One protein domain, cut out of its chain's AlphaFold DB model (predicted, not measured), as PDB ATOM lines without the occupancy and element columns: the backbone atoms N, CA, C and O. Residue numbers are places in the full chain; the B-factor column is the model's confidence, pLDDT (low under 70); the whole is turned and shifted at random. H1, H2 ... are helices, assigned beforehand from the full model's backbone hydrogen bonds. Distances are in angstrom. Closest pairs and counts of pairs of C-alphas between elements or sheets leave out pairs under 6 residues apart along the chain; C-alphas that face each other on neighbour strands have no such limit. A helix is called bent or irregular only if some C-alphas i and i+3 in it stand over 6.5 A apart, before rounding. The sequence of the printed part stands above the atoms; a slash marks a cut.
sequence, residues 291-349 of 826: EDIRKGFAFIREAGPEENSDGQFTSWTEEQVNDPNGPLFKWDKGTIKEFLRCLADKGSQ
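AT A GLANCE: This is residues 291 to 349 of the 826 residues of the protein "Hypothetical protein" of Symbiodinium natans (UniProt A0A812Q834). Two helices, H2 and H3, fold back along each other as a helical hairpin, and a third helix, H1, meets the side of H3 with residues 300 to 301, near its end. The three centres make a triangle, with H3 the helix that both others touch. The printed part has 59 residues with three named helices, in the order H1, H2, H3, and no named strand; the class is all helix. The whole is compact, with a radius of gyration of the C-alphas of 10.9 A and spans of 33 by 24 by 17 A.

HOW THE PARTS SIT: The longest helix by residues is H3, residues 333 to 348. H2, residues 312 to 322, touches residues 333 to 340 of H3 alone; the closest C-alphas, of Phe 313 and Lys 337, are 6.2 A apart. This hairpin runs opposite ways at a shallow tilt of 34 degrees, only just short of steep. H1, residues 291 to 303, touches H3 with residues 300 to 301 alone, and H3 touches H1 with residues 336 to 343 alone. Their closest C-alphas, of Ile 300 and Leu 340, are 7.3 A apart; the two helices run the same way at a steep tilt of 48 degrees. H1 and H2 are apart. In H1 every O i to N i+4 pair is within hydrogen-bond range; in H2 it is 6 of 7 and in H3 9 of 12.

IN THESE COORDINATES: H3 is 23.3 A from first to last C-alpha and ends with C-alpha 348 at (45.156, -31.824, 44.327). It is neither bent nor irregular, but only just: C-alphas 344 and 347 are 6.2 A apart. H2 is 15.5 A long and begins with C-alpha 312 at (26.646, -34.230, 44.544). H1 is 17.9 A long and begins with C-alpha 291 at (33.672, -58.833, 37.881).

THE WHOLE: The two C-alphas farthest apart, of Pro 324 and Gln 349, are 35.1 A apart. The printed part has no cut. Both links are short, with 8 residues between H1 and H2 and 10 between H2 and H3. The mean pLDDT of the printed part is 87.8, and residues 346 to 348 are under 70.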
ATOM      1  N   GLU A 291      33.960 -59.554  39.119       82.50
ATOM      2  CA  GLU A 291      33.672 -58.833  37.881       82.50
ATOM      3  C   GLU A 291      32.648 -57.708  38.086       82.50
ATOM      4  O   GLU A 291      32.841 -56.600  37.582       82.50
ATOM      5  N   ASP A 292      31.633 -57.924  38.924       82.94
ATOM      6  CA  ASP A 292      30.671 -56.879  39.296       82.94
ATOM      7  C   ASP A 292      31.348 -55.750  40.076       82.94
ATOM      8  O   ASP A 292      31.039 -54.574  39.882       82.94
ATOM      9  N   ILE A 293      32.339 -56.086  40.910       85.75
ATOM     10  CA  ILE A 293      33.168 -55.092  41.601       85.75
ATOM     11  C   ILE A 293      33.936 -54.228  40.591       85.75
ATOM     12  O   ILE A 293      33.952 -53.000  40.711       85.75
ATOM     13  N   ARG A 294      34.560 -54.837  39.576       87.31
ATOM     14  CA  ARG A 294      35.296 -54.094  38.537       87.31
ATOM     15  C   ARG A 294      34.380 -53.186  37.728       87.31
ATOM     16  O   ARG A 294      34.727 -52.019  37.539       87.31
ATOM     17  N   LYS A 295      33.219 -53.696  37.304       90.69
ATOM     18  CA  LYS A 295      32.200 -52.925  36.579       90.69
ATOM     19  C   LYS A 295      31.685 -51.755  37.410       90.69
ATOM     20  O   LYS A 295      31.626 -50.645  36.897       90.69
ATOM     21  N   GLY A 296      31.413 -51.965  38.699       93.56
ATOM     22  CA  GLY A 296      30.999 -50.896  39.606       93.56
ATOM     23  C   GLY A 296      32.036 -49.774  39.710       93.56
ATOM     24  O   GLY A 296      31.705 -48.610  39.506       93.56
ATOM     25  N   PHE A 297      33.315 -50.093  39.934       93.69
ATOM     26  CA  PHE A 297      34.362 -49.060  39.966       93.69
ATOM     27  C   PHE A 297      34.622 -48.403  38.605       93.69
ATOM     28  O   PHE A 297      34.989 -47.230  38.564       93.69
ATOM     29  N   ALA A 298      34.463 -49.131  37.495       91.88
ATOM     30  CA  ALA A 298      34.527 -48.543  36.159       91.88
ATOM     31  C   ALA A 298      33.391 -47.537  35.945       91.88
ATOM     32  O   ALA A 298      33.663 -46.407  35.555       91.88
ATOM     33  N   PHE A 299      32.168 -47.901  36.328       95.94
ATOM     34  CA  PHE A 299      31.007 -47.024  36.255       95.94
ATOM     35  C   PHE A 299      31.175 -45.757  37.104       95.94
ATOM     36  O   PHE A 299      30.901 -44.668  36.617       95.94
ATOM     37  N   ILE A 300      31.714 -45.851  38.331       95.56
ATOM     38  CA  ILE A 300      31.993 -44.650  39.143       95.56
ATOM     39  C   ILE A 300      33.026 -43.738  38.463       95.56
ATOM     40  O   ILE A 300      32.922 -42.522  38.566       95.56
ATOM     41  N   ARG A 301      34.026 -44.292  37.760       90.88
ATOM     42  CA  ARG A 301      35.016 -43.477  37.030       90.88
ATOM     43  C   ARG A 301      34.424 -42.733  35.835       90.88
ATOM     44  O   ARG A 301      34.960 -41.691  35.486       90.88
ATOM     45  N   GLU A 302      33.409 -43.302  35.194       91.25
ATOM     46  CA  GLU A 302      32.825 -42.773  33.960       91.25
ATOM     47  C   GLU A 302      31.630 -41.849  34.224       91.25
ATOM     48  O   GLU A 302      31.519 -40.798  33.604       91.25
ATOM     49  N   ALA A 303      30.748 -42.236  35.147       92.31
ATOM     50  CA  ALA A 303      29.478 -41.560  35.410       92.31
ATOM     51  C   ALA A 303      29.420 -40.866  36.780       92.31
ATOM     52  O   ALA A 303      28.422 -40.212  37.093       92.31
ATOM     53  N   GLY A 304      30.441 -41.049  37.622       91.94
ATOM     54  CA  GLY A 304      30.503 -40.426  38.938       91.94
ATOM     55  C   GLY A 304      30.760 -38.917  38.846       91.94
ATOM     56  O   GLY A 304      31.521 -38.485  37.982       91.94
ATOM     57  N   PRO A 305      30.165 -38.107  39.738       90.50
ATOM     58  CA  PRO A 305      30.442 -36.674  39.806       90.50
ATOM     59  C   PRO A 305      31.924 -36.402  40.101       90.50
ATOM     60  O   PRO A 305      32.538 -37.080  40.927       90.50
ATOM     61  N   GLU A 306      32.488 -35.386  39.444       85.56
ATOM     62  CA  GLU A 306      33.909 -35.028  39.570       85.56
ATOM     63  C   GLU A 306      34.213 -34.204  40.830       85.56
ATOM     64  O   GLU A 306      35.325 -34.267  41.353       85.56
ATOM     65  N   GLU A 307      33.226 -33.471  41.354       82.19
ATOM     66  CA  GLU A 307      33.361 -32.592  42.518       82.19
ATOM     67  C   GLU A 307      32.187 -32.761  43.494       82.19
ATOM     68  O   GLU A 307      31.147 -33.334  43.173       82.19
ATOM     69  N   ASN A 308      32.355 -32.271  44.725       85.44
ATOM     70  CA  ASN A 308      31.345 -32.383  45.783       85.44
ATOM     71  C   ASN A 308      30.953 -31.024  46.385       85.44
ATOM     72  O   ASN A 308      30.597 -30.960  47.561       85.44
ATOM     73  N   SER A 309      31.043 -29.941  45.607       74.69
ATOM     74  CA  SER A 309      30.717 -28.582  46.065       74.69
ATOM     75  C   SER A 309      29.301 -28.477  46.641       74.69
ATOM     76  O   SER A 309      29.111 -27.828  47.664       74.69
ATOM     77  N   ASP A 310      28.345 -29.207  46.057       85.38
ATOM     78  CA  ASP A 310      26.919 -29.133  46.410       85.38
ATOM     79  C   ASP A 310      26.354 -30.470  46.912       85.38
ATOM     80  O   ASP A 310      25.191 -30.807  46.698       85.38
ATOM     81  N   GLY A 311      27.192 -31.299  47.546       87.38
ATOM     82  CA  GLY A 311      26.756 -32.604  48.056       87.38
ATOM     83  C   GLY A 311      26.425 -33.630  46.964       87.38
ATOM     84  O   GLY A 311      25.810 -34.656  47.268       87.38
ATOM     85  N   GLN A 312      26.867 -33.385  45.725       89.12
ATOM     86  CA  GLN A 312      26.646 -34.230  44.544       89.12
ATOM     87  C   GLN A 312      27.069 -35.686  44.765       89.12
ATOM     88  O   GLN A 312      26.437 -36.607  44.257       89.12
ATOM     89  N   PHE A 313      28.094 -35.928  45.589       93.88
ATOM     90  CA  PHE A 313      28.504 -37.294  45.918       93.88
ATOM     91  C   PHE A 313      27.421 -38.020  46.694       93.88
ATOM     92  O   PHE A 313      27.217 -39.218  46.512       93.88
ATOM     93  N   THR A 314      26.742 -37.313  47.596       93.94
ATOM     94  CA  THR A 314      25.680 -37.899  48.405       93.94
ATOM     95  C   THR A 314      24.446 -38.162  47.564       93.94
ATOM     96  O   THR A 314      23.975 -39.293  47.610       93.94
ATOM     97  N   SER A 315      23.973 -37.195  46.774       94.31
ATOM     98  CA  SER A 315      22.798 -37.398  45.915       94.31
ATOM     99  C   SER A 315      23.028 -38.519  44.902       94.31
ATOM    100  O   SER A 315      22.269 -39.484  44.886       94.31
ATOM    101  N   TRP A 316      24.137 -38.474  44.162       96.56
ATOM    102  CA  TRP A 316      24.464 -39.495  43.169       96.56
ATOM    103  C   TRP A 316      24.632 -40.878  43.804       96.56
ATOM    104  O   TRP A 316      24.099 -41.864  43.306       96.56
ATOM    105  N   THR A 317      25.317 -40.975  44.952       95.94
ATOM    106  CA  THR A 317      25.451 -42.266  45.649       95.94
ATOM    107  C   THR A 317      24.087 -42.810  46.072       95.94
ATOM    108  O   THR A 317      23.859 -44.005  45.922       95.94
ATOM    109  N   GLU A 318      23.189 -41.974  46.604       94.94
ATOM    110  CA  GLU A 318      21.838 -42.402  46.994       94.94
ATOM    111  C   GLU A 318      21.021 -42.890  45.794       94.94
ATOM    112  O   GLU A 318      20.348 -43.912  45.901       94.94
ATOM    113  N   GLU A 319      21.107 -42.218  44.650       94.94
ATOM    114  CA  GLU A 319      20.433 -42.652  43.424       94.94
ATOM    115  C   GLU A 319      20.960 -44.016  42.959       94.94
ATOM    116  O   GLU A 319      20.194 -44.965  42.787       94.94
ATOM    117  N   GLN A 320      22.282 -44.157  42.844       96.00
ATOM    118  CA  GLN A 320      22.896 -45.343  42.243       96.00
ATOM    119  C   GLN A 320      22.824 -46.599  43.120       96.00
ATOM    120  O   GLN A 320      22.752 -47.712  42.597       96.00
ATOM    121  N   VAL A 321      22.829 -46.470  44.453       94.94
ATOM    122  CA  VAL A 321      22.688 -47.648  45.336       94.94
ATOM    123  C   VAL A 321      21.256 -48.164  45.428       94.94
ATOM    124  O   VAL A 321      21.065 -49.312  45.842       94.94
ATOM    125  N   ASN A 322      20.274 -47.336  45.063       90.75
ATOM    126  CA  ASN A 322      18.853 -47.669  45.105       90.75
ATOM    127  C   ASN A 322      18.266 -48.013  43.727       90.75
ATOM    128  O   ASN A 322      17.158 -48.543  43.693       90.75
ATOM    129  N   ASP A 323      18.986 -47.783  42.624       92.62
ATOM    130  CA  ASP A 323      18.582 -48.229  41.286       92.62
ATOM    131  C   ASP A 323      18.701 -49.762  41.160       92.62
ATOM    132  O   ASP A 323      19.822 -50.272  41.134       92.62
ATOM    133  N   PRO A 324      17.589 -50.520  41.046       88.62
ATOM    134  CA  PRO A 324      17.618 -51.982  40.953       88.62
ATOM    135  C   PRO A 324      18.357 -52.521  39.726       88.62
ATOM    136  O   PRO A 324      18.792 -53.672  39.744       88.62
ATOM    137  N   ASN A 325      18.480 -51.708  38.671       91.25
ATOM    138  CA  ASN A 325      19.160 -52.070  37.428       91.25
ATOM    139  C   ASN A 325      20.596 -51.524  37.369       91.25
ATOM    140  O   ASN A 325      21.333 -51.828  36.430       91.25
ATOM    141  N   GLY A 326      20.993 -50.720  38.358       88.31
ATOM    142  CA  GLY A 326      22.281 -50.049  38.390       88.31
ATOM    143  C   GLY A 326      23.426 -50.990  38.787       88.31
ATOM    144  O   GLY A 326      23.261 -51.866  39.642       88.31
ATOM    145  N   PRO A 327      24.647 -50.779  38.260       92.38
ATOM    146  CA  PRO A 327      25.824 -51.583  38.615       92.38
ATOM    147  C   PRO A 327      26.254 -51.405  40.083       92.38
ATOM    148  O   PRO A 327      27.040 -52.193  40.615       92.38
ATOM    149  N   LEU A 328      25.737 -50.368  40.749       92.94
ATOM    150  CA  LEU A 328      25.999 -50.050  42.150       92.94
ATOM    151  C   LEU A 328      24.844 -50.430  43.085       92.94
ATOM    152  O   LEU A 328      24.916 -50.131  44.279       92.94
ATOM    153  N   PHE A 329      23.813 -51.130  42.600       91.62
ATOM    154  CA  PHE A 329      22.676 -51.517  43.430       91.62
ATOM    155  C   PHE A 329      23.128 -52.255  44.697       91.62
ATOM    156  O   PHE A 329      23.920 -53.204  44.646       91.62
ATOM    157  N   LYS A 330      22.644 -51.810  45.863       86.88
ATOM    158  CA  LYS A 330      23.015 -52.350  47.188       86.88
ATOM    159  C   LYS A 330      24.515 -52.274  47.515       86.88
ATOM    160  O   LYS A 330      25.007 -53.006  48.385       86.88
ATOM    161  N   TRP A 331      25.279 -51.412  46.846       90.25
ATOM    162  CA  TRP A 331      26.639 -51.104  47.271       90.25
ATOM    163  C   TRP A 331      26.686 -50.328  48.578       90.25
ATOM    164  O   TRP A 331      25.735 -49.675  48.999       90.25
ATOM    165  N   ASP A 332      27.821 -50.469  49.259       89.38
ATOM    166  CA  ASP A 332      28.082 -49.712  50.464       89.38
ATOM    167  C   ASP A 332      28.337 -48.247  50.094       89.38
ATOM    168  O   ASP A 332      29.251 -47.933  49.326       89.38
ATOM    169  N   LYS A 333      27.517 -47.351  50.650       92.38
ATOM    170  CA  LYS A 333      27.586 -45.909  50.381       92.38
ATOM    171  C   LYS A 333      28.943 -45.324  50.770       92.38
ATOM    172  O   LYS A 333      29.437 -44.437  50.082       92.38
ATOM    173  N   GLY A 334      29.546 -45.819  51.854       90.44
ATOM    174  CA  GLY A 334      30.861 -45.372  52.317       90.44
ATOM    175  C   GLY A 334      31.948 -45.659  51.286       90.44
ATOM    176  O   GLY A 334      32.727 -44.775  50.949       90.44
ATOM    177  N   THR A 335      31.930 -46.862  50.711       90.56
ATOM    178  CA  THR A 335      32.867 -47.282  49.661       90.56
ATOM    179  C   THR A 335      32.764 -46.399  48.415       90.56
ATOM    180  O   THR A 335      33.785 -45.964  47.887       90.56
ATOM    181  N   ILE A 336      31.543 -46.103  47.955       94.06
ATOM    182  CA  ILE A 336      31.325 -45.248  46.776       94.06
ATOM    183  C   ILE A 336      31.807 -43.823  47.048       94.06
ATOM    184  O   ILE A 336      32.592 -43.287  46.268       94.06
ATOM    185  N   LYS A 337      31.384 -43.221  48.167       92.69
ATOM    186  CA  LYS A 337      31.772 -41.850  48.527       92.69
ATOM    187  C   LYS A 337      33.278 -41.708  48.713       92.69
ATOM    188  O   LYS A 337      33.837 -40.704  48.286       92.69
ATOM    189  N   GLU A 338      33.940 -42.700  49.304       90.75
ATOM    190  CA  GLU A 338      35.397 -42.674  49.449       90.75
ATOM    191  C   GLU A 338      36.100 -42.764  48.094       90.75
ATOM    192  O   GLU A 338      37.075 -42.052  47.855       90.75
ATOM    193  N   PHE A 339      35.585 -43.577  47.170       90.62
ATOM    194  CA  PHE A 339      36.138 -43.655  45.822       90.62
ATOM    195  C   PHE A 339      35.914 -42.360  45.026       90.62
ATOM    196  O   PHE A 339      36.855 -41.869  44.407       90.62
ATOM    197  N   LEU A 340      34.723 -41.756  45.099       90.50
ATOM    198  CA  LEU A 340      34.442 -40.433  44.522       90.50
ATOM    199  C   LEU A 340      35.368 -39.358  45.108       90.50
ATOM    200  O   LEU A 340      35.941 -38.563  44.369       90.50
ATOM    201  N   ARG A 341      35.609 -39.387  46.424       86.19
ATOM    202  CA  ARG A 341      36.577 -38.499  47.084       86.19
ATOM    203  C   ARG A 341      37.986 -38.706  46.553       86.19
ATOM    204  O   ARG A 341      38.663 -37.726  46.275       86.19
ATOM    205  N   CYS A 342      38.404 -39.953  46.340       81.88
ATOM    206  CA  CYS A 342      39.687 -40.253  45.704       81.88
ATOM    207  C   CYS A 342      39.774 -39.709  44.269       81.88
ATOM    208  O   CYS A 342      40.862 -39.314  43.847       81.88
ATOM    209  N   LEU A 343      38.662 -39.694  43.522       81.69
ATOM    210  CA  LEU A 343      38.599 -39.126  42.175       81.69
ATOM    211  C   LEU A 343      38.689 -37.596  42.192       81.69
ATOM    212  O   LEU A 343      39.579 -37.070  41.529       81.69
ATOM    213  N   ALA A 344      37.872 -36.902  42.990       78.62
ATOM    214  CA  ALA A 344      37.951 -35.441  43.145       78.62
ATOM    215  C   ALA A 344      39.332 -34.990  43.633       78.62
ATOM    216  O   ALA A 344      39.918 -34.023  43.146       78.62
ATOM    217  N   ASP A 345      39.915 -35.752  44.558       70.25
ATOM    218  CA  ASP A 345      41.231 -35.466  45.100       70.25
ATOM    219  C   ASP A 345      42.356 -35.555  44.059       70.25
ATOM    220  O   ASP A 345      43.465 -35.096  44.363       70.25
ATOM    221  N   LYS A 346      42.131 -36.125  42.862       64.50
ATOM    222  CA  LYS A 346      43.129 -36.136  41.777       64.50
ATOM    223  C   LYS A 346      43.546 -34.724  41.362       64.50
ATOM    224  O   LYS A 346      44.716 -34.536  41.050       64.50
ATOM    225  N   GLY A 347      42.657 -33.730  41.453       56.91
ATOM    226  CA  GLY A 347      42.986 -32.329  41.150       56.91
ATOM    227  C   GLY A 347      44.001 -31.693  42.116       56.91
ATOM    228  O   GLY A 347      44.638 -30.701  41.783       56.91
ATOM    229  N   SER A 348      44.200 -32.287  43.300       59.69
ATOM    230  CA  SER A 348      45.156 -31.824  44.327       59.69
ATOM    231  C   SER A 348      46.517 -32.538  44.285       59.69
ATOM    232  O   SER A 348      47.280 -32.474  45.254       59.69
ATOM    233  N   GLN A 349      46.783 -33.312  43.229       72.12
ATOM    234  CA  GLN A 349      47.850 -34.314  43.201       72.12
ATOM    235  C   GLN A 349      48.803 -34.153  42.028       72.12
ATOM    236  O   GLN A 349      48.505 -33.511  41.026       72.12
TER     237      GLN A 349